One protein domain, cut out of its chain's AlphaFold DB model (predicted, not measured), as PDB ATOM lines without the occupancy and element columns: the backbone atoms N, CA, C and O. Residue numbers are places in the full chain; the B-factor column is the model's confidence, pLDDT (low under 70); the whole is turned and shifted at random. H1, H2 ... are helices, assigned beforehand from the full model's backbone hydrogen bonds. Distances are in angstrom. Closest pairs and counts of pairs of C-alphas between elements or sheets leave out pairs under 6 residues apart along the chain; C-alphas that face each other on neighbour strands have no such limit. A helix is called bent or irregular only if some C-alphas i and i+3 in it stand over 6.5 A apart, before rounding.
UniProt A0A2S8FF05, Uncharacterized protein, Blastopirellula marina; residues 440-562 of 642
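Overview. This is residues 440 to 562 of the 642 residues of an uncharacterized protein of Blastopirellula marina (UniProt A0A2S8FF05). A small compact head of short helices, with H3 in its middle, holds the start of one very long helix, H5, whose residues 527 to 561 stick out as a straight arm and make most of the length. H1 crosses H3, H4 folds back along it as a hairpin, and H2 makes a corner with H1. The printed part has 123 residues with five named helices, H1 to H5 in chain order, no named strand, and the class all helix. The whole is extended, with a radius of gyration of the C-alphas of 24.0 A and spans of 93 by 30 by 19 A.

Along the chain. H1 is residues 444 to 458, 21.0 A long, beginning at C-alpha 444 (10.422, 102.989, 84.366). H2 is residues 461 to 473, 19.9 A, and irregular: C-alphas 462 and 465 are 7.6 A apart. H3, residues 475 to 487, measures 18.7 A; H4, residues 491 to 503, 18.5 A. H5, residues 513 to 561, measures 71.7 A and ends at C-alpha 561 (66.210, 74.497, 141.660).

Arrangement. H3 is the hub. With residues 481 to 484 alone it touches H1, at a steep tilt of 63 degrees, opposite ways; the closest C-alphas, of Ala 455 and Cys 481, are 6.1 A apart. H3 and H4 touch as a helical hairpin at a shallow tilt of 22 degrees, with C-alphas 485 and 494 closest at 5.5 A. H5 touches H3 with residues 514 to 518 alone, about perpendicular at 80 degrees; C-alphas 483 and 515 are closest at 5.0 A. H1 and H2 only just touch, only at the corner, with 3 pairs of C-alphas within 8 A, Phe 457 and Ala 463 closest at 7.2 A. H1 and H5 are apart. Every O i to N i+4 pair is within hydrogen-bond range in H1, H3, H4 and H5; in H2 it is 2 of 9, beside 4 of 10 for O i to N i+3.

Size, cuts and confidence. The C-alphas of Leu 441 and Leu 562, the two farthest apart, are 93.6 A apart. The printed part has no cut and no long link. Its mean pLDDT is 84.6; residues 440 to 452, 455, 458 to 459 and 461 to 472 are under 70.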
ATOM      1  N   SER A 440      10.783 108.804  75.693       43.31
ATOM      2  CA  SER A 440       9.881 108.356  76.765       43.31
ATOM      3  C   SER A 440       9.264 106.953  76.616       43.31
ATOM      4  O   SER A 440       8.337 106.612  77.349       43.31
ATOM      5  N   LEU A 441       9.741 106.114  75.691       44.53
ATOM      6  CA  LEU A 441       9.092 104.834  75.368       44.53
ATOM      7  C   LEU A 441       9.545 103.647  76.230       44.53
ATOM      8  O   LEU A 441       8.936 102.576  76.171       44.53
ATOM      9  N   PHE A 442      10.579 103.814  77.053       46.69
ATOM     10  CA  PHE A 442      11.007 102.777  77.989       46.69
ATOM     11  C   PHE A 442      10.406 103.041  79.376       46.69
ATOM     12  O   PHE A 442      10.896 103.866  80.144       46.69
ATOM     13  N   GLU A 443       9.310 102.346  79.687       60.22
ATOM     14  CA  GLU A 443       8.632 102.427  80.986       60.22
ATOM     15  C   GLU A 443       9.622 102.195  82.139       60.22
ATOM     16  O   GLU A 443      10.407 101.247  82.120       60.22
ATOM     17  N   GLN A 444       9.552 103.029  83.180       55.62
ATOM     18  CA  GLN A 444      10.422 102.989  84.366       55.62
ATOM     19  C   GLN A 444      10.510 101.588  85.009       55.62
ATOM     20  O   GLN A 444      11.554 101.195  85.529       55.62
ATOM     21  N   ARG A 445       9.438 100.796  84.887       59.12
ATOM     22  CA  ARG A 445       9.369  99.395  85.323       59.12
ATOM     23  C   ARG A 445      10.329  98.477  84.554       59.12
ATOM     24  O   ARG A 445      11.027  97.684  85.170       59.12
ATOM     25  N   LYS A 446      10.441  98.642  83.231       64.50
ATOM     26  CA  LYS A 446      11.353  97.853  82.381       64.50
ATOM     27  C   LYS A 446      12.819  98.172  82.668       64.50
ATOM     28  O   LYS A 446      13.667  97.292  82.572       64.50
ATOM     29  N   TRP A 447      13.110  99.412  83.064       63.78
ATOM     30  CA  TRP A 447      14.443  99.813  83.516       63.78
ATOM     31  C   TRP A 447      14.822  99.197  84.864       63.78
ATOM     32  O   TRP A 447      15.943  98.714  85.005       63.78
ATOM     33  N   SER A 448      13.902  99.175  85.832       62.72
ATOM     34  CA  SER A 448      14.107  98.470  87.108       62.72
ATOM     35  C   SER A 448      14.334  96.971  86.876       62.72
ATOM     36  O   SER A 448      15.315  96.424  87.374       62.72
ATOM     37  N   ASP A 449      13.531  96.329  86.020       68.56
ATOM     38  CA  ASP A 449      13.700  94.908  85.702       68.56
ATOM     39  C   ASP A 449      15.025  94.618  84.970       68.56
ATOM     40  O   ASP A 449      15.689  93.627  85.269       68.56
ATOM     41  N   ALA A 450      15.462  95.483  84.049       67.56
ATOM     42  CA  ALA A 450      16.754  95.339  83.373       67.56
ATOM     43  C   ALA A 450      17.935  95.475  84.348       67.56
ATOM     44  O   ALA A 450      18.849  94.653  84.322       67.56
ATOM     45  N   ARG A 451      17.894  96.462  85.255       65.06
ATOM     46  CA  ARG A 451      18.914  96.623  86.306       65.06
ATOM     47  C   ARG A 451      18.924  95.446  87.270       65.06
ATOM     48  O   ARG A 451      19.998  95.018  87.673       65.06
ATOM     49  N   ARG A 452      17.757  94.885  87.594       66.56
ATOM     50  CA  ARG A 452      17.648  93.695  88.445       66.56
ATOM     51  C   ARG A 452      18.274  92.473  87.785       66.56
ATOM     52  O   ARG A 452      19.042  91.770  88.437       66.56
ATOM     53  N   HIS A 453      17.977  92.225  86.511       72.56
ATOM     54  CA  HIS A 453      18.593  91.122  85.775       72.56
ATOM     55  C   HIS A 453      20.100  91.316  85.643       72.56
ATOM     56  O   HIS A 453      20.838  90.369  85.887       72.56
ATOM     57  N   LEU A 454      20.559  92.538  85.358       70.12
ATOM     58  CA  LEU A 454      21.984  92.859  85.324       70.12
ATOM     59  C   LEU A 454      22.641  92.598  86.682       70.12
ATOM     60  O   LEU A 454      23.635  91.894  86.748       70.12
ATOM     61  N   ALA A 455      22.066  93.093  87.776       65.12
ATOM     62  CA  ALA A 455      22.638  92.922  89.106       65.12
ATOM     63  C   ALA A 455      22.596  91.461  89.593       65.12
ATOM     64  O   ALA A 455      23.515  91.019  90.274       65.12
ATOM     65  N   THR A 456      21.576  90.689  89.204       70.62
ATOM     66  CA  THR A 456      21.512  89.239  89.465       70.62
ATOM     67  C   THR A 456      22.568  88.494  88.651       70.62
ATOM     68  O   THR A 456      23.244  87.614  89.171       70.62
ATOM     69  N   PHE A 457      22.749  88.879  87.388       72.44
ATOM     70  CA  PHE A 457      23.754  88.320  86.490       72.44
ATOM     71  C   PHE A 457      25.187  88.649  86.934       72.44
ATOM     72  O   PHE A 457      26.062  87.794  86.861       72.44
ATOM     73  N   LEU A 458      25.428  89.851  87.469       65.31
ATOM     74  CA  LEU A 458      26.725  90.256  88.024       65.31
ATOM     75  C   LEU A 458      27.125  89.447  89.269       65.31
ATOM     76  O   LEU A 458      28.310  89.356  89.578       65.31
ATOM     77  N   LEU A 459      26.156  88.847  89.964       64.50
ATOM     78  CA  LEU A 459      26.391  87.965  91.109       64.50
ATOM     79  C   LEU A 459      26.549  86.484  90.703       64.50
ATOM     80  O   LEU A 459      26.852  85.660  91.566       64.50
ATOM     81  N   ASP A 460      26.377  86.127  89.421       75.19
ATOM     82  CA  ASP A 460      26.535  84.754  88.925       75.19
ATOM     83  C   ASP A 460      28.027  84.362  88.836       75.19
ATOM     84  O   ASP A 460      28.775  84.967  88.057       75.19
ATOM     85  N   PRO A 461      28.478  83.319  89.565       60.22
ATOM     86  CA  PRO A 461      29.858  82.835  89.534       60.22
ATOM     87  C   PRO A 461      30.398  82.498  88.142       60.22
ATOM     88  O   PRO A 461      31.594  82.643  87.886       60.22
ATOM     89  N   THR A 462      29.531  82.062  87.229       67.31
ATOM     90  CA  THR A 462      29.920  81.632  85.879       67.31
ATOM     91  C   THR A 462      30.212  82.799  84.937       67.31
ATOM     92  O   THR A 462      30.992  82.647  83.997       67.31
ATOM     93  N   ALA A 463      29.674  83.989  85.221       64.00
ATOM     94  CA  ALA A 463      29.913  85.205  84.445       64.00
ATOM     95  C   ALA A 463      31.168  85.987  84.903       64.00
ATOM     96  O   ALA A 463      31.622  86.898  84.207       64.00
ATOM     97  N   GLN A 464      31.771  85.630  86.045       57.88
ATOM     98  CA  GLN A 464      32.753  86.459  86.768       57.88
ATOM     99  C   GLN A 464      34.045  86.797  86.001       57.88
ATOM    100  O   GLN A 464      34.605  87.874  86.205       57.88
ATOM    101  N   GLN A 465      34.535  85.923  85.113       53.22
ATOM    102  CA  GLN A 465      35.820  86.153  84.429       53.22
ATOM    103  C   GLN A 465      35.755  87.238  83.343       53.22
ATOM    104  O   GLN A 465      36.748  87.932  83.125       53.22
ATOM    105  N   MET A 466      34.606  87.420  82.686       55.75
ATOM    106  CA  MET A 466      34.460  88.425  81.622       55.75
ATOM    107  C   MET A 466      34.265  89.840  82.182       55.75
ATOM    108  O   MET A 466      34.776  90.807  81.622       55.75
ATOM    109  N   TRP A 467      33.590  89.974  83.325       62.12
ATOM    110  CA  TRP A 467      33.214  91.284  83.865       62.12
ATOM    111  C   TRP A 467      34.311  92.000  84.645       62.12
ATOM    112  O   TRP A 467      34.220  93.210  84.817       62.12
ATOM    113  N   TRP A 468      35.371  91.309  85.073       53.34
ATOM    114  CA  TRP A 468      36.445  91.941  85.848       53.34
ATOM    115  C   TRP A 468      37.132  93.101  85.098       53.34
ATOM    116  O   TRP A 468      37.518  94.090  85.718       53.34
ATOM    117  N   ARG A 469      37.225  93.029  83.760       57.62
ATOM    118  CA  ARG A 469      37.717  94.149  82.936       57.62
ATOM    119  C   ARG A 469      36.752  95.336  82.948       57.62
ATOM    120  O   ARG A 469      37.150  96.434  83.319       57.62
ATOM    121  N   PHE A 470      35.480  95.095  82.644       61.47
ATOM    122  CA  PHE A 470      34.449  96.137  82.595       61.47
ATOM    123  C   PHE A 470      34.183  96.789  83.958       61.47
ATOM    124  O   PHE A 470      33.888  97.978  84.042       61.47
ATOM    125  N   ALA A 471      34.321  96.025  85.040       62.28
ATOM    126  CA  ALA A 471      34.097  96.504  86.394       62.28
ATOM    127  C   ALA A 471      35.104  97.578  86.830       62.28
ATOM    128  O   ALA A 471      34.725  98.506  87.540       62.28
ATOM    129  N   ASN A 472      36.357  97.467  86.378       65.69
ATOM    130  CA  ASN A 472      37.383  98.483  86.612       65.69
ATOM    131  C   ASN A 472      37.189  99.718  85.725       65.69
ATOM    132  O   ASN A 472      37.558 100.820  86.124       65.69
ATOM    133  N   GLU A 473      36.623  99.542  84.533       77.12
ATOM    134  CA  GLU A 473      36.432 100.630  83.572       77.12
ATOM    135  C   GLU A 473      35.216 101.510  83.908       77.12
ATOM    136  O   GLU A 473      35.245 102.708  83.629       77.12
ATOM    137  N   TYR A 474      34.186 100.967  84.578       81.94
ATOM    138  CA  TYR A 474      32.940 101.700  84.857       81.94
ATOM    139  C   TYR A 474      32.437 101.581  86.316       81.94
ATOM    140  O   TYR A 474      31.384 100.984  86.565       81.94
ATOM    141  N   PRO A 475      33.110 102.219  87.297       78.94
ATOM    142  CA  PRO A 475      32.677 102.236  88.707       78.94
ATOM    143  C   PRO A 475      31.244 102.757  88.929       78.94
ATOM    144  O   PRO A 475      30.530 102.318  89.833       78.94
ATOM    145  N   SER A 476      30.782 103.661  88.061       85.12
ATOM    146  CA  SER A 476      29.437 104.248  88.120       85.12
ATOM    147  C   SER A 476      28.316 103.231  87.871       85.12
ATOM    148  O   SER A 476      27.198 103.415  88.358       85.12
ATOM    149  N   LEU A 477      28.593 102.136  87.151       88.19
ATOM    150  CA  LEU A 477      27.621 101.068  86.914       88.19
ATOM    151  C   LEU A 477      27.298 100.327  88.220       88.19
ATOM    152  O   LEU A 477      26.127 100.074  88.514       88.19
ATOM    153  N   TRP A 478      28.322 100.048  89.032       92.00
ATOM    154  CA  TRP A 478      28.171  99.419  90.346       92.00
ATOM    155  C   TRP A 478      27.421 100.324  91.316       92.00
ATOM    156  O   TRP A 478      26.503  99.860  91.991       92.00
ATOM    157  N   GLY A 479      27.730 101.623  91.304       92.19
ATOM    158  CA  GLY A 479      26.990 102.636  92.056       92.19
ATOM    159  C   GLY A 479      25.492 102.643  91.747       92.19
ATOM    160  O   GLY A 479      24.663 102.632  92.652       92.19
ATOM    161  N   ARG A 480      25.121 102.566  90.463       91.38
ATOM    162  CA  ARG A 480      23.711 102.536  90.033       91.38
ATOM    163  C   ARG A 480      23.004 101.213  90.340       91.38
ATOM    164  O   ARG A 480      21.799 101.212  90.608       91.38
ATOM    165  N   CYS A 481      23.716 100.085  90.277       92.25
ATOM    166  CA  CYS A 481      23.176  98.793  90.710       92.25
ATOM    167  C   CYS A 481      22.898  98.812  92.216       92.25
ATOM    168  O   CYS A 481      21.811  98.427  92.643       92.25
ATOM    169  N   PHE A 482      23.838  99.358  92.992       95.38
ATOM    170  CA  PHE A 482      23.686  99.572  94.425       95.38
ATOM    171  C   PHE A 482      22.483 100.474  94.742       95.38
ATOM    172  O   PHE A 482      21.603 100.067  95.497       95.38
ATOM    173  N   ASP A 483      22.369 101.634  94.085       95.12
ATOM    174  CA  ASP A 483      21.215 102.538  94.222       95.12
ATOM    175  C   ASP A 483      19.880 101.831  93.937       95.12
ATOM    176  O   ASP A 483      18.867 102.122  94.569       95.12
ATOM    177  N   THR A 484      19.862 100.890  92.987       94.81
ATOM    178  CA  THR A 484      18.647 100.143  92.634       94.81
ATOM    179  C   THR A 484      18.246  99.174  93.743       94.81
ATOM    180  O   THR A 484      17.067  99.105  94.080       94.81
ATOM    181  N   TYR A 485      19.204  98.468  94.352       96.12
ATOM    182  CA  TYR A 485      18.915  97.616  95.507       96.12
ATOM    183  C   TYR A 485      18.420  98.426  96.705       96.12
ATOM    184  O   TYR A 485      17.437  98.039  97.336       96.12
ATOM    185  N   VAL A 486      19.039  99.579  96.970       95.88
ATOM    186  CA  VAL A 486      18.614 100.480  98.049       95.88
ATOM    187  C   VAL A 486      17.192 100.996  97.812       95.88
ATOM    188  O   VAL A 486      16.347 100.879  98.696       95.88
ATOM    189  N   ALA A 487      16.884 101.473  96.603       93.69
ATOM    190  CA  ALA A 487      15.547 101.959  96.257       93.69
ATOM    191  C   ALA A 487      14.460 100.868  96.353       93.69
ATOM    192  O   ALA A 487      13.306 101.164  96.658       93.69
ATOM    193  N   GLU A 488      14.815  99.601  96.116       94.75
ATOM    194  CA  GLU A 488      13.919  98.446  96.276       94.75
ATOM    195  C   GLU A 488      13.849  97.927  97.731       94.75
ATOM    196  O   GLU A 488      13.185  96.922  97.981       94.75
ATOM    197  N   SER A 489      14.499  98.591  98.699       95.56
ATOM    198  CA  SER A 489      14.628  98.134 100.098       95.56
ATOM    199  C   SER A 489      15.292  96.756 100.245       95.56
ATOM    200  O   SER A 489      15.052  96.027 101.209       95.56
ATOM    201  N   ARG A 490      16.155  96.395  99.291       95.56
ATOM    202  CA  ARG A 490      16.902  95.130  99.215       95.56
ATOM    203  C   ARG A 490      18.304  95.298  99.792       95.56
ATOM    204  O   ARG A 490      19.317  95.173  99.105       95.56
ATOM    205  N   ASN A 491      18.350  95.654 101.074       92.69
ATOM    206  CA  ASN A 491      19.596  96.006 101.754       92.69
ATOM    207  C   ASN A 491      20.567  94.818 101.869       92.69
ATOM    208  O   ASN A 491      21.773  95.032 101.817       92.69
ATOM    209  N   GLU A 492      20.065  93.581 101.971       93.12
ATOM    210  CA  GLU A 492      20.914  92.379 102.012       93.12
ATOM    211  C   GLU A 492      21.657  92.161 100.687       93.12
ATOM    212  O   GLU A 492      22.836  91.817 100.674       93.12
ATOM    213  N   GLU A 493      20.996  92.380  99.550       94.50
ATOM    214  CA  GLU A 493      21.631  92.272  98.237       94.50
ATOM    215  C   GLU A 493      22.582  93.433  97.952       94.50
ATOM    216  O   GLU A 493      23.616  93.225  97.315       94.50
ATOM    217  N   ALA A 494      22.281  94.629  98.463       94.56
ATOM    218  CA  ALA A 494      23.204  95.759  98.442       94.56
ATOM    219  C   ALA A 494      24.483  95.458  99.254       94.56
ATOM    220  O   ALA A 494      25.583  95.751  98.790       94.56
ATOM    221  N   GLU A 495      24.350  94.825 100.424       95.75
ATOM    222  CA  GLU A 495      25.471  94.391 101.272       95.75
ATOM    223  C   GLU A 495      26.302  93.298 100.580       95.75
ATOM    224  O   GLU A 495      27.514  93.449 100.451       95.75
ATOM    225  N   ARG A 496      25.662  92.280  99.981       94.50
ATOM    226  CA  ARG A 496      26.367  91.254  99.179       94.50
ATOM    227  C   ARG A 496      27.116  91.837  97.980       94.50
ATOM    228  O   ARG A 496      28.194  91.354  97.639       94.50
ATOM    229  N   LEU A 497      26.545  92.850  97.323       93.75
ATOM    230  CA  LEU A 497      27.206  93.554  96.223       93.75
ATOM    231  C   LEU A 497      28.472  94.265  96.715       93.75
ATOM    232  O   LEU A 497      29.490  94.228  96.029       93.75
ATOM    233  N   LEU A 498      28.421  94.888  97.895       95.00
ATOM    234  CA  LEU A 498      29.583  95.541  98.496       95.00
ATOM    235  C   LEU A 498      30.657  94.545  98.915       95.00
ATOM    236  O   LEU A 498      31.814  94.775  98.589       95.00
ATOM    237  N   ASP A 499      30.289  93.431  99.550       92.69
ATOM    238  CA  ASP A 499      31.247  92.381  99.919       92.69
ATOM    239  C   ASP A 499      31.983  91.841  98.682       92.69
ATOM    240  O   ASP A 499      33.202  91.657  98.696       92.69
ATOM    241  N   TYR A 500      31.251  91.638  97.580       91.44
ATOM    242  CA  TYR A 500      31.839  91.242  96.302       91.44
ATOM    243  C   TYR A 500      32.796  92.309  95.749       91.44
ATOM    244  O   TYR A 500      33.904  91.989  95.311       91.44
ATOM    245  N   CYS A 501      32.385  93.577  95.767       92.00
ATOM    246  CA  CYS A 501      33.217  94.682  95.300       92.00
ATOM    247  C   CYS A 501      34.484  94.849  96.151       92.00
ATOM    248  O   CYS A 501      35.560  95.039  95.585       92.00
ATOM    249  N   ASP A 502      34.396  94.701  97.473       91.25
ATOM    250  CA  ASP A 502      35.537  94.782  98.390       91.25
ATOM    251  C   ASP A 502      36.548  93.646  98.136       91.25
ATOM    252  O   ASP A 502      37.746  93.919  98.018       91.25
ATOM    253  N   ASP A 503      36.090  92.399  97.942       90.38
ATOM    254  CA  ASP A 503      36.956  91.259  97.571       90.38
ATOM    255  C   ASP A 503      37.715  91.514  96.256       90.38
ATOM    256  O   ASP A 503      38.867  91.109  96.081       90.38
ATOM    257  N   LYS A 504      37.087  92.235  95.320       88.75
ATOM    258  CA  LYS A 504      37.673  92.576  94.016       88.75
ATOM    259  C   LYS A 504      38.353  93.940  93.964       88.75
ATOM    260  O   LYS A 504      38.879  94.288  92.908       88.75
ATOM    261  N   SER A 505      38.403  94.681  95.075       91.44
ATOM    262  CA  SER A 505      38.933  96.053  95.133       91.44
ATOM    263  C   SER A 505      38.244  97.024  94.155       91.44
ATOM    264  O   SER A 505      38.887  97.920  93.605       91.44
ATOM    265  N   ILE A 506      36.943  96.843  93.920       91.69
ATOM    266  CA  ILE A 506      36.109  97.700  93.069       91.69
ATOM    267  C   ILE A 506      35.457  98.781  93.935       91.69
ATOM    268  O   ILE A 506      34.762  98.488  94.908       91.69
ATOM    269  N   THR A 507      35.621 100.048  93.559       92.50
ATOM    270  CA  THR A 507      34.958 101.161  94.248       92.50
ATOM    271  C   THR A 507      33.496 101.267  93.814       92.50
ATOM    272  O   THR A 507      33.209 101.481  92.639       92.50
ATOM    273  N   VAL A 508      32.570 101.180  94.770       94.81
ATOM    274  CA  VAL A 508      31.149 101.497  94.555       94.81
ATOM    275  C   VAL A 508      30.904 102.965  94.900       94.81
ATOM    276  O   VAL A 508      31.170 103.379  96.030       94.81
ATOM    277  N   ASP A 509      30.397 103.733  93.933       95.06
ATOM    278  CA  ASP A 509      30.064 105.158  94.082       95.06
ATOM    279  C   ASP A 509      28.568 105.398  93.780       95.06
ATOM    280  O   ASP A 509      28.195 105.610  92.620       95.06
ATOM    281  N   PRO A 510      27.678 105.260  94.785       94.62
ATOM    282  CA  PRO A 510      26.241 105.439  94.615       94.62
ATOM    283  C   PRO A 510      25.926 106.869  94.172       94.62
ATOM    284  O   PRO A 510      26.415 107.845  94.745       94.62
ATOM    285  N   THR A 511      25.063 106.996  93.169       95.00
ATOM    286  CA  THR A 511      24.657 108.293  92.616       95.00
ATOM    287  C   THR A 511      23.508 108.932  93.392       95.00
ATOM    288  O   THR A 511      23.295 110.140  93.279       95.00
ATOM    289  N   SER A 512      22.759 108.149  94.176       95.50
ATOM    290  CA  SER A 512      21.657 108.651  94.996       95.50
ATOM    291  C   SER A 512      22.102 108.995  96.421       95.50
ATOM    292  O   SER A 512      22.930 108.306  97.016       95.50
ATOM    293  N   GLU A 513      21.512 110.043  97.009       97.19
ATOM    294  CA  GLU A 513      21.779 110.434  98.405       97.19
ATOM    295  C   GLU A 513      21.412 109.310  99.392       97.19
ATOM    296  O   GLU A 513      22.091 109.091 100.394       97.19
ATOM    297  N   GLU A 514      20.343 108.565  99.100       96.69
ATOM    298  CA  GLU A 514      19.912 107.423  99.908       96.69
ATOM    299  C   GLU A 514      20.902 106.256  99.808       96.69
ATOM    300  O   GLU A 514      21.297 105.700 100.833       96.69
ATOM    301  N   GLY A 515      21.400 105.961  98.603       95.81
ATOM    302  CA  GLY A 515      22.475 104.995  98.382       95.81
ATOM    303  C   GLY A 515      23.747 105.360  99.144       95.81
ATOM    304  O   GLY A 515      24.321 104.513  99.823       95.81
ATOM    305  N   GLN A 516      24.152 106.630  99.138       96.81
ATOM    306  CA  GLN A 516      25.312 107.086  99.915       96.81
ATOM    307  C   GLN A 516      25.113 106.900 101.428       96.81
ATOM    308  O   GLN A 516      26.027 106.443 102.118       96.81
ATOM    309  N   LYS A 517      23.911 107.183 101.953       97.25
ATOM    310  CA  LYS A 517      23.585 106.958 103.373       97.25
ATOM    311  C   LYS A 517      23.635 105.478 103.751       97.25
ATOM    312  O   LYS A 517      24.188 105.148 104.798       97.25
ATOM    313  N   VAL A 518      23.080 104.593 102.920       96.12
ATOM    314  CA  VAL A 518      23.100 103.143 103.175       96.12
ATOM    315  C   VAL A 518      24.517 102.582 103.058       96.12
ATOM    316  O   VAL A 518      24.929 101.800 103.913       96.12
ATOM    317  N   LEU A 519      25.300 103.031 102.073       96.38
ATOM    318  CA  LEU A 519      26.706 102.651 101.926       96.38
ATOM    319  C   LEU A 519      27.519 102.993 103.182       96.38
ATOM    320  O   LEU A 519      28.269 102.153 103.679       96.38
ATOM    321  N   GLU A 520      27.343 104.197 103.729       96.94
ATOM    322  CA  GLU A 520      28.038 104.618 104.949       96.94
ATOM    323  C   GLU A 520      27.609 103.794 106.174       96.94
ATOM    324  O   GLU A 520      28.440 103.410 106.999       96.94
ATOM    325  N   GLN A 521      26.322 103.447 106.279       97.00
ATOM    326  CA  GLN A 521      25.825 102.571 107.344       97.00
ATOM    327  C   GLN A 521      26.418 101.157 107.265       97.00
ATOM    328  O   GLN A 521      26.825 100.618 108.298       97.00
ATOM    329  N   ILE A 522      26.495 100.568 106.066       95.00
ATOM    330  CA  ILE A 522      27.091  99.240 105.857       95.00
ATOM    331  C   ILE A 522      28.586  99.276 106.189       95.00
ATOM    332  O   ILE A 522      29.056  98.467 106.988       95.00
ATOM    333  N   ARG A 523      29.325 100.268 105.674       94.75
ATOM    334  CA  ARG A 523      30.761 100.428 105.962       94.75
ATOM    335  C   ARG A 523      31.040 100.591 107.450       94.75
ATOM    336  O   ARG A 523      31.984  99.991 107.963       94.75
ATOM    337  N   ARG A 524      30.207 101.357 108.161       96.75
ATOM    338  CA  ARG A 524      30.308 101.502 109.616       96.75
ATOM    339  C   ARG A 524      30.097 100.167 110.333       96.75
ATOM    340  O   ARG A 524      30.899  99.831 111.200       96.75
ATOM    341  N   ARG A 525      29.080  99.386 109.951       95.88
ATOM    342  CA  ARG A 525      28.825  98.054 110.527       95.88
ATOM    343  C   ARG A 525      30.001  97.101 110.290       95.88
ATOM    344  O   ARG A 525      30.492  96.499 111.239       95.88
ATOM    345  N   GLN A 526      30.509  97.032 109.058       92.75
ATOM    346  CA  GLN A 526      31.681  96.217 108.713       92.75
ATOM    347  C   GLN A 526      32.951  96.677 109.453       92.75
ATOM    348  O   GLN A 526      33.813  95.864 109.782       92.75
ATOM    349  N   ALA A 527      33.119  97.980 109.704       93.81
ATOM    350  CA  ALA A 527      34.240  98.500 110.488       93.81
ATOM    351  C   ALA A 527      34.131  98.109 111.972       93.81
ATOM    352  O   ALA A 527      35.122  97.685 112.566       93.81
ATOM    353  N   GLU A 528      32.933  98.197 112.555       96.94
ATOM    354  CA  GLU A 528      32.658  97.759 113.928       96.94
ATOM    355  C   GLU A 528      32.885  96.242 114.087       96.94
ATOM    356  O   GLU A 528      33.515  95.809 115.055       96.94
ATOM    357  N   GLU A 529      32.466  95.433 113.110       95.75
ATOM    358  CA  GLU A 529      32.706  93.985 113.094       95.75
ATOM    359  C   GLU A 529      34.193  93.636 112.940       95.75
ATOM    360  O   GLU A 529      34.725  92.841 113.718       95.75
ATOM    361  N   ARG A 530      34.909  94.287 112.011       93.12
ATOM    362  CA  ARG A 530      36.366  94.125 111.876       93.12
ATOM    363  C   ARG A 530      37.093  94.482 113.169       93.12
ATOM    364  O   ARG A 530      37.976  93.740 113.595       93.12
ATOM    365  N   GLN A 531      36.704  95.573 113.829       95.81
ATOM    366  CA  GLN A 531      37.297  95.961 115.108       95.81
ATOM    367  C   GLN A 531      37.013  94.928 116.205       95.81
ATOM    368  O   GLN A 531      37.893  94.635 117.016       95.81
ATOM    369  N   ARG A 532      35.809  94.349 116.229       97.31
ATOM    370  CA  ARG A 532      35.459  93.276 117.161       97.31
ATOM    371  C   ARG A 532      36.336  92.041 116.954       97.31
ATOM    372  O   ARG A 532      36.897  91.556 117.931       97.31
ATOM    373  N   LEU A 533      36.512  91.585 115.713       96.06
ATOM    374  CA  LEU A 533      37.371  90.436 115.392       96.06
ATOM    375  C   LEU A 533      38.836  90.689 115.771       96.06
ATOM    376  O   LEU A 533      39.490  89.811 116.330       96.06
ATOM    377  N   VAL A 534      39.346  91.903 115.534       95.44
ATOM    378  CA  VAL A 534      40.699  92.296 115.965       95.44
ATOM    379  C   VAL A 534      40.826  92.247 117.487       95.44
ATOM    380  O   VAL A 534      41.808  91.711 117.996       95.44
ATOM    381  N   ASN A 535      39.838  92.757 118.224       96.06
ATOM    382  CA  ASN A 535      39.848  92.717 119.686       96.06
ATOM    383  C   ASN A 535      39.772  91.275 120.221       96.06
ATOM    384  O   ASN A 535      40.478  90.940 121.171       96.06
ATOM    385  N   GLU A 536      38.948  90.414 119.613       97.25
ATOM    386  CA  GLU A 536      38.847  88.990 119.964       97.25
ATOM    387  C   GLU A 536      40.175  88.254 119.703       97.25
ATOM    388  O   GLU A 536      40.651  87.517 120.570       97.25
ATOM    389  N   GLN A 537      40.837  88.516 118.570       95.62
ATOM    390  CA  GLN A 537      42.152  87.941 118.269       95.62
ATOM    391  C   GLN A 537      43.231  88.443 119.238       95.62
ATOM    392  O   GLN A 537      43.995  87.643 119.768       95.62
ATOM    393  N   GLN A 538      43.257  89.743 119.549       95.56
ATOM    394  CA  GLN A 538      44.196  90.303 120.527       95.56
ATOM    395  C   GLN A 538      44.007  89.705 121.924       95.56
ATOM    396  O   GLN A 538      44.987  89.475 122.632       95.56
ATOM    397  N   GLN A 539      42.765  89.429 122.333       96.38
ATOM    398  CA  GLN A 539      42.489  88.744 123.597       96.38
ATOM    399  C   GLN A 539      42.993  87.300 123.584       96.38
ATOM    400  O   GLN A 539      43.565  86.851 124.580       96.38
ATOM    401  N   LYS A 540      42.826  86.588 122.464       97.12
ATOM    402  CA  LYS A 540      43.352  85.232 122.289       97.12
ATOM    403  C   LYS A 540      44.881  85.211 122.345       97.12
ATOM    404  O   LYS A 540      45.440  84.459 123.137       97.12
ATOM    405  N   ASP A 541      45.544  86.096 121.607       94.50
ATOM    406  CA  ASP A 541      47.006  86.214 121.597       94.50
ATOM    407  C   ASP A 541      47.548  86.598 122.983       94.50
ATOM    408  O   ASP A 541      48.562  86.071 123.443       94.50
ATOM    409  N   ALA A 542      46.852  87.492 123.697       95.75
ATOM    410  CA  ALA A 542      47.207  87.861 125.063       95.75
ATOM    411  C   ALA A 542      47.062  86.680 126.039       95.75
ATOM    412  O   ALA A 542      47.905  86.520 126.927       95.75
ATOM    413  N   ALA A 543      46.029  85.847 125.876       96.50
ATOM    414  CA  ALA A 543      45.833  84.641 126.674       96.50
ATOM    415  C   ALA A 543      46.913  83.582 126.384       96.50
ATOM    416  O   ALA A 543      47.516  83.065 127.326       96.50
ATOM    417  N   GLU A 544      47.225  83.329 125.110       96.12
ATOM    418  CA  GLU A 544      48.294  82.409 124.694       96.12
ATOM    419  C   GLU A 544      49.668  82.878 125.199       96.12
ATOM    420  O   GLU A 544      50.449  82.092 125.740       96.12
ATOM    421  N   LEU A 545      49.953  84.183 125.122       94.19
ATOM    422  CA  LEU A 545      51.187  84.757 125.656       94.19
ATOM    423  C   LEU A 545      51.260  84.655 127.186       94.19
ATOM    424  O   LEU A 545      52.338  84.414 127.738       94.19
ATOM    425  N   ALA A 546      50.142  84.842 127.891       94.88
ATOM    426  CA  ALA A 546      50.082  84.671 129.341       94.88
ATOM    427  C   ALA A 546      50.322  83.207 129.748       94.88
ATOM    428  O   ALA A 546      51.084  82.949 130.686       94.88
ATOM    429  N   GLU A 547      49.746  82.250 129.016       96.38
ATOM    430  CA  GLU A 547      49.994  80.820 129.208       96.38
ATOM    431  C   GLU A 547      51.462  80.466 128.941       96.38
ATOM    432  O   GLU A 547      52.110  79.833 129.780       96.38
ATOM    433  N   PHE A 548      52.028  80.954 127.833       92.50
ATOM    434  CA  PHE A 548      53.438  80.770 127.494       92.50
ATOM    435  C   PHE A 548      54.370  81.333 128.575       92.50
ATOM    436  O   PHE A 548      55.302  80.655 129.012       92.50
ATOM    437  N   ARG A 549      54.098  82.546 129.079       90.69
ATOM    438  CA  ARG A 549      54.869  83.154 130.180       90.69
ATOM    439  C   ARG A 549      54.773  82.336 131.465       90.69
ATOM    440  O   ARG A 549      55.795  82.123 132.111       90.69
ATOM    441  N   SER A 550      53.585  81.844 131.813       93.56
ATOM    442  CA  SER A 550      53.373  80.972 132.975       93.56
ATOM    443  C   SER A 550      54.145  79.654 132.842       93.56
ATOM    444  O   SER A 550      54.833  79.234 133.778       93.56
ATOM    445  N   LYS A 551      54.114  79.030 131.656       92.56
ATOM    446  CA  LYS A 551      54.881  77.816 131.350       92.56
ATOM    447  C   LYS A 551      56.385  78.063 131.477       92.56
ATOM    448  O   LYS A 551      57.047  77.342 132.220       92.56
ATOM    449  N   ASN A 552      56.908  79.118 130.855       84.88
ATOM    450  CA  ASN A 552      58.329  79.459 130.935       84.88
ATOM    451  C   ASN A 552      58.765  79.824 132.351       84.88
ATOM    452  O   ASN A 552      59.861  79.455 132.762       84.88
ATOM    453  N   GLN A 553      57.919  80.500 133.131       89.81
ATOM    454  CA  GLN A 553      58.222  80.799 134.526       89.81
ATOM    455  C   GLN A 553      58.342  79.517 135.359       89.81
ATOM    456  O   GLN A 553      59.270  79.406 136.158       89.81
ATOM    457  N   ARG A 554      57.471  78.520 135.147       89.94
ATOM    458  CA  ARG A 554      57.594  77.203 135.800       89.94
ATOM    459  C   ARG A 554      58.874  76.484 135.382       89.94
ATOM    460  O   ARG A 554      59.577  75.968 136.248       89.94
ATOM    461  N   THR A 555      59.200  76.485 134.089       88.00
ATOM    462  CA  THR A 555      60.440  75.885 133.572       88.00
ATOM    463  C   THR A 555      61.672  76.567 134.159       88.00
ATOM    464  O   THR A 555      62.590  75.888 134.610       88.00
ATOM    465  N   ARG A 556      61.666  77.901 134.251       84.44
ATOM    466  CA  ARG A 556      62.742  78.697 134.848       84.44
ATOM    467  C   ARG A 556      62.916  78.414 136.341       84.44
ATOM    468  O   ARG A 556      64.034  78.180 136.783       84.44
ATOM    469  N   VAL A 557      61.826  78.377 137.114       88.44
ATOM    470  CA  VAL A 557      61.870  78.027 138.548       88.44
ATOM    471  C   VAL A 557      62.370  76.596 138.755       88.44
ATOM    472  O   VAL A 557      63.157  76.349 139.661       88.44
ATOM    473  N   ARG A 558      61.965  75.649 137.901       86.81
ATOM    474  CA  ARG A 558      62.488  74.277 137.948       86.81
ATOM    475  C   ARG A 558      63.983  74.245 137.635       86.81
ATOM    476  O   ARG A 558      64.730  73.596 138.357       86.81
ATOM    477  N   ALA A 559      64.416  74.961 136.599       82.56
ATOM    478  CA  ALA A 559      65.813  75.036 136.186       82.56
ATOM    479  C   ALA A 559      66.721  75.635 137.275       82.56
ATOM    480  O   ALA A 559      67.825  75.137 137.480       82.56
ATOM    481  N   SER A 560      66.253  76.650 138.011       81.81
ATOM    482  CA  SER A 560      67.019  77.273 139.102       81.81
ATOM    483  C   SER A 560      67.086  76.431 140.382       81.81
ATOM    484  O   SER A 560      67.944  76.676 141.228       81.81
ATOM    485  N   GLN A 561      66.219  75.425 140.524       87.75
ATOM    486  CA  GLN A 561      66.210  74.497 141.660       87.75
ATOM    487  C   GLN A 561      67.023  73.217 141.421       87.75
ATOM    488  O   GLN A 561      67.233  72.461 142.368       87.75
ATOM    489  N   LEU A 562      67.492  72.962 140.193       86.56
ATOM    490  CA  LEU A 562      68.279  71.766 139.889       86.56
ATOM    491  C   LEU A 562      69.623  71.790 140.625       86.56
ATOM    492  O   LEU A 562      70.423  72.719 140.493       86.56
TER     493      LEU A 562